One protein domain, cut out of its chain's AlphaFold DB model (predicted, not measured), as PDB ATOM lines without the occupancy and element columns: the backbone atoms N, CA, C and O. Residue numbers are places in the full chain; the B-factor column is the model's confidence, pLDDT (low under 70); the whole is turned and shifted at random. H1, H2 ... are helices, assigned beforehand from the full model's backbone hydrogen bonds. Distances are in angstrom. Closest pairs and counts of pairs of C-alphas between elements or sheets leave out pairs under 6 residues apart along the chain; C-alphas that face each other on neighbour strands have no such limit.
ATOM      1  N   ASN A   2     -43.174  51.020 -18.524       82.50
ATOM      2  CA  ASN A   2     -42.120  50.380 -17.727       82.50
ATOM      3  C   ASN A   2     -42.674  49.642 -16.495       82.50
ATOM      4  O   ASN A   2     -42.292  48.511 -16.227       82.50
ATOM      5  N   GLU A   3     -43.633  50.235 -15.791       92.81
ATOM      6  CA  GLU A   3     -44.213  49.723 -14.544       92.81
ATOM      7  C   GLU A   3     -45.000  48.428 -14.770       92.81
ATOM      8  O   GLU A   3     -44.880  47.473 -14.004       92.81
ATOM      9  N   GLN A   4     -45.777  48.375 -15.856       93.50
ATOM     10  CA  GLN A   4     -46.529  47.183 -16.261       93.50
ATOM     11  C   GLN A   4     -45.591  46.018 -16.586       93.50
ATOM     12  O   GLN A   4     -45.799  44.919 -16.085       93.50
ATOM     13  N   LYS A   5     -44.512  46.276 -17.337       95.88
ATOM     14  CA  LYS A   5     -43.513  45.256 -17.667       95.88
ATOM     15  C   LYS A   5     -42.798  44.733 -16.418       95.88
ATOM     16  O   LYS A   5     -42.686  43.526 -16.244       95.88
ATOM     17  N   ILE A   6     -42.394  45.622 -15.508       95.69
ATOM     18  CA  ILE A   6     -41.810  45.225 -14.215       95.69
ATOM     19  C   ILE A   6     -42.816  44.386 -13.412       95.69
ATOM     20  O   ILE A   6     -42.460  43.364 -12.833       95.69
ATOM     21  N   THR A   7     -44.092  44.775 -13.409       97.00
ATOM     22  CA  THR A   7     -45.156  44.020 -12.733       97.00
ATOM     23  C   THR A   7     -45.311  42.609 -13.314       97.00
ATOM     24  O   THR A   7     -45.464  41.643 -12.563       97.00
ATOM     25  N   GLU A   8     -45.273  42.472 -14.638       96.94
ATOM     26  CA  GLU A   8     -45.316  41.179 -15.329       96.94
ATOM     27  C   GLU A   8     -44.101  40.316 -14.985       96.94
ATOM     28  O   GLU A   8     -44.267  39.147 -14.643       96.94
ATOM     29  N   GLU A   9     -42.898  40.892 -14.987       97.50
ATOM     30  CA  GLU A   9     -41.659  40.197 -14.625       97.50
ATOM     31  C   GLU A   9     -41.656  39.734 -13.158       97.50
ATOM     32  O   GLU A   9     -41.251  38.604 -12.870       97.50
ATOM     33  N   ILE A  10     -42.176  40.548 -12.229       97.69
ATOM     34  CA  ILE A  10     -42.367  40.162 -10.819       97.69
ATOM     35  C   ILE A  10     -43.315  38.962 -10.720       97.69
ATOM     36  O   ILE A  10     -43.013  37.982 -10.032       97.69
ATOM     37  N   ARG A  11     -44.454  39.006 -11.422       97.62
ATOM     38  CA  ARG A  11     -45.445  37.917 -11.411       97.62
ATOM     39  C   ARG A  11     -44.917  36.639 -12.054       97.62
ATOM     40  O   ARG A  11     -45.145  35.555 -11.519       97.62
ATOM     41  N   ASP A  12     -44.197  36.744 -13.166       98.00
ATOM     42  CA  ASP A  12     -43.577  35.597 -13.831       98.00
ATOM     43  C   ASP A  12     -42.475  34.977 -12.959       98.00
ATOM     44  O   ASP A  12     -42.415  33.755 -12.799       98.00
ATOM     45  N   THR A  13     -41.665  35.806 -12.297       98.19
ATOM     46  CA  THR A  13     -40.658  35.348 -11.326       98.19
ATOM     47  C   THR A  13     -41.308  34.597 -10.167       98.19
ATOM     48  O   THR A  13     -40.869  33.494  -9.829       98.19
ATOM     49  N   PHE A  14     -42.400  35.127  -9.608       98.38
ATOM     50  CA  PHE A  14     -43.176  34.436  -8.578       98.38
ATOM     51  C   PHE A  14     -43.713  33.090  -9.074       98.38
ATOM     52  O   PHE A  14     -43.518  32.065  -8.423       98.38
ATOM     53  N   ALA A  15     -44.324  33.056 -10.262       97.94
ATOM     54  CA  ALA A  15     -44.860  31.830 -10.846       97.94
ATOM     55  C   ALA A  15     -43.769  30.772 -11.099       97.94
ATOM     56  O   ALA A  15     -43.992  29.580 -10.868       97.94
ATOM     57  N   LYS A  16     -42.578  31.187 -11.545       98.25
ATOM     58  CA  LYS A  16     -41.404  30.313 -11.696       98.25
ATOM     59  C   LYS A  16     -40.899  29.800 -10.345       98.25
ATOM     60  O   LYS A  16     -40.585  28.614 -10.244       98.25
ATOM     61  N   GLY A  17     -40.877  30.647  -9.315       97.56
ATOM     62  CA  GLY A  17     -40.558  30.263  -7.935       97.56
ATOM     63  C   GLY A  17     -41.531  29.219  -7.384       97.56
ATOM     64  O   GLY A  17     -41.100  28.170  -6.904       97.56
ATOM     65  N   LEU A  18     -42.839  29.428  -7.567       97.12
ATOM     66  CA  LEU A  18     -43.882  28.476  -7.167       97.12
ATOM     67  C   LEU A  18     -43.705  27.100  -7.819       97.12
ATOM     68  O   LEU A  18     -43.787  26.083  -7.135       97.12
ATOM     69  N   LYS A  19     -43.396  27.046  -9.126       97.56
ATOM     70  CA  LYS A  19     -43.114  25.777  -9.832       97.56
ATOM     71  C   LYS A  19     -41.939  25.009  -9.220       97.56
ATOM     72  O   LYS A  19     -41.896  23.787  -9.313       97.56
ATOM     73  N   ARG A  20     -40.999  25.719  -8.590       96.75
ATOM     74  CA  ARG A  20     -39.831  25.157  -7.894       96.75
ATOM     75  C   ARG A  20     -40.052  24.989  -6.387       96.75
ATOM     76  O   ARG A  20     -39.105  24.653  -5.686       96.75
ATOM     77  N   LYS A  21     -41.280  25.205  -5.894       94.94
ATOM     78  CA  LYS A  21     -41.638  25.190  -4.464       94.94
ATOM     79  C   LYS A  21     -40.794  26.168  -3.628       94.94
ATOM     80  O   LYS A  21     -40.399  25.852  -2.511       94.94
ATOM     81  N   MET A  22     -40.504  27.348  -4.179       95.69
ATOM     82  CA  MET A  22     -39.682  28.379  -3.538       95.69
ATOM     83  C   MET A  22     -40.522  29.565  -3.057       95.69
ATOM     84  O   MET A  22     -41.357  30.082  -3.799       95.69
ATOM     85  N   ASP A  23     -40.207  30.065  -1.863       96.12
ATOM     86  CA  ASP A  23     -40.653  31.370  -1.364       96.12
ATOM     87  C   ASP A  23     -39.668  32.471  -1.795       96.12
ATOM     88  O   ASP A  23     -38.904  33.007  -0.995       96.12
ATOM     89  N   ILE A  24     -39.633  32.757  -3.102       97.31
ATOM     90  CA  ILE A  24     -38.615  33.625  -3.727       97.31
ATOM     91  C   ILE A  24     -38.643  35.077  -3.224       97.31
ATOM     92  O   ILE A  24     -37.636  35.773  -3.295       97.31
ATOM     93  N   PHE A  25     -39.788  35.528  -2.710       97.12
ATOM     94  CA  PHE A  25     -39.971  36.870  -2.151       97.12
ATOM     95  C   PHE A  25     -40.068  36.872  -0.623       97.12
ATOM     96  O   PHE A  25     -40.430  37.894  -0.042       97.12
ATOM     97  N   HIS A  26     -39.740  35.752   0.029       97.06
ATOM     98  CA  HIS A  26     -39.728  35.623   1.486       97.06
ATOM     99  C   HIS A  26     -41.067  36.001   2.157       97.06
ATOM    100  O   HIS A  26     -41.094  36.523   3.271       97.06
ATOM    101  N   LEU A  27     -42.198  35.724   1.501       97.31
ATOM    102  CA  LEU A  27     -43.542  36.029   2.000       97.31
ATOM    103  C   LEU A  27     -43.826  35.339   3.343       97.31
ATOM    104  O   LEU A  27     -44.484  35.922   4.206       97.31
ATOM    105  N   SER A  28     -43.304  34.127   3.547       97.00
ATOM    106  CA  SER A  28     -43.399  33.394   4.813       97.00
ATOM    107  C   SER A  28     -42.671  34.116   5.939       97.00
ATOM    108  O   SER A  28     -43.221  34.288   7.026       97.00
ATOM    109  N   GLU A  29     -41.453  34.585   5.672       97.81
ATOM    110  CA  GLU A  29     -40.620  35.282   6.652       97.81
ATOM    111  C   GLU A  29     -41.229  36.635   7.039       97.81
ATOM    112  O   GLU A  29     -41.379  36.939   8.227       97.81
ATOM    113  N   VAL A  30     -41.703  37.391   6.046       97.44
ATOM    114  CA  VAL A  30     -42.395  38.664   6.267       97.44
ATOM    115  C   VAL A  30     -43.665  38.452   7.092       97.44
ATOM    116  O   VAL A  30     -43.919  39.210   8.033       97.44
ATOM    117  N   LEU A  31     -44.457  37.417   6.781       97.69
ATOM    118  CA  LEU A  31     -45.668  37.091   7.535       97.69
ATOM    119  C   LEU A  31     -45.339  36.675   8.973       97.69
ATOM    120  O   LEU A  31     -46.012  37.130   9.894       97.69
ATOM    121  N   TYR A  32     -44.292  35.874   9.179       97.88
ATOM    122  CA  TYR A  32     -43.832  35.484  10.512       97.88
ATOM    123  C   TYR A  32     -43.476  36.702  11.372       97.88
ATOM    124  O   TYR A  32     -43.919  36.792  12.517       97.88
ATOM    125  N   ARG A  33     -42.733  37.670  10.816       98.12
ATOM    126  CA  ARG A  33     -42.335  38.886  11.544       98.12
ATOM    127  C   ARG A  33     -43.496  39.831  11.822       98.12
ATOM    128  O   ARG A  33     -43.581  40.385  12.913       98.12
ATOM    129  N   LYS A  34     -44.363  40.059  10.830       98.12
ATOM    130  CA  LYS A  34     -45.439  41.059  10.929       98.12
ATOM    131  C   LYS A  34     -46.680  40.531  11.641       98.12
ATOM    132  O   LYS A  34     -47.373  41.297  12.302       98.12
ATOM    133  N   ASN A  35     -46.992  39.247  11.479       98.06
ATOM    134  CA  ASN A  35     -48.169  38.618  12.065       98.06
ATOM    135  C   ASN A  35     -47.901  37.132  12.379       98.06
ATOM    136  O   ASN A  35     -48.391  36.238  11.675       98.06
ATOM    137  N   PRO A  36     -47.164  36.839  13.467       97.38
ATOM    138  CA  PRO A  36     -46.813  35.467  13.837       97.38
ATOM    139  C   PRO A  36     -48.047  34.599  14.125       97.38
ATOM    140  O   PRO A  36     -48.011  33.385  13.931       97.38
ATOM    141  N   GLY A  37     -49.160  35.204  14.556       98.12
ATOM    142  CA  GLY A  37     -50.427  34.502  14.765       98.12
ATOM    143  C   GLY A  37     -51.031  33.979  13.460       98.12
ATOM    144  O   GLY A  37     -51.428  32.818  13.393       98.12
ATOM    145  N   ALA A  38     -51.064  34.804  12.409       97.69
ATOM    146  CA  ALA A  38     -51.499  34.371  11.082       97.69
ATOM    147  C   ALA A  38     -50.532  33.345  10.480       97.69
ATOM    148  O   ALA A  38     -50.979  32.340   9.934       97.69
ATOM    149  N   TRP A  39     -49.222  33.545  10.651       98.25
ATOM    150  CA  TRP A  39     -48.215  32.588  10.194       98.25
ATOM    151  C   TRP A  39     -48.431  31.195  10.800       98.25
ATOM    152  O   TRP A  39     -48.528  30.212  10.068       98.25
ATOM    153  N   LYS A  40     -48.615  31.096  12.125       97.62
ATOM    154  CA  LYS A  40     -48.884  29.813  12.803       97.62
ATOM    155  C   LYS A  40     -50.172  29.135  12.324       97.62
ATOM    156  O   LYS A  40     -50.241  27.915  12.325       97.62
ATOM    157  N   LYS A  41     -51.192  29.911  11.938       97.81
ATOM    158  CA  LYS A  41     -52.477  29.381  11.444       97.81
ATOM    159  C   LYS A  41     -52.411  28.891   9.996       97.81
ATOM    160  O   LYS A  41     -53.150  27.982   9.637       97.81
ATOM    161  N   LEU A  42     -51.592  29.533   9.165       96.62
ATOM    162  CA  LEU A  42     -51.532  29.276   7.723       96.62
ATOM    163  C   LEU A  42     -50.427  28.292   7.332       96.62
ATOM    164  O   LEU A  42     -50.519  27.661   6.280       96.62
ATOM    165  N   THR A  43     -49.389  28.156   8.156       96.81
ATOM    166  CA  THR A  43     -48.321  27.186   7.910       96.81
ATOM    167  C   THR A  43     -48.777  25.754   8.161       96.81
ATOM    168  O   THR A  43     -49.571  25.466   9.055       96.81
TER     169      THR A  43
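Overview. This is residues 2 to 43 of the 79 residues of an uncharacterized protein of Paenibacillus sp. SYP-B3998 (UniProt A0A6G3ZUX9). A long helix, H1, makes one arm of a loose, open shape; residues 20 to 26 turn back from its end to a small helical hairpin, H2 and H3, which forms a head. Residues 2 to 9 of H1 stick out. The printed part has 42 residues with three named helices, H1, H2 and H3 in chain order, and no named strand; the class is all helix. The whole is loose, with a radius of gyration of the C-alphas of 12.8 A, and flat, spanning 37 by 23 by 11 A.

Along the chain. H1, residues 2 to 19, begins at C-alpha 2 (-42.120, 50.380, -17.727) and is 25.9 A long from first to last C-alpha. H2, residues 27 to 34, measures 10.4 A. H3, residues 36 to 42, measures 9.9 A and ends at C-alpha 42 (-51.532, 29.276, 7.723).

Arrangement. H1 is apart from H2 and H3. H2 and H3 touch as a hairpin, opposite ways at a tilt of 37 degrees, only just steep; their closest C-alphas, of Tyr 32 and Trp 39, are 5.3 A apart. In H1, H2 and H3 every O i to N i+4 pair is within hydrogen-bond range.

Size, cuts and confidence. The C-alphas farthest apart, of Asn 2 and Lys 40, are 37.4 A apart. The printed part has no cut. The link from H1 to H2 is short, that from H2 to H3 tight. No printed residue is under 70 in pLDDT.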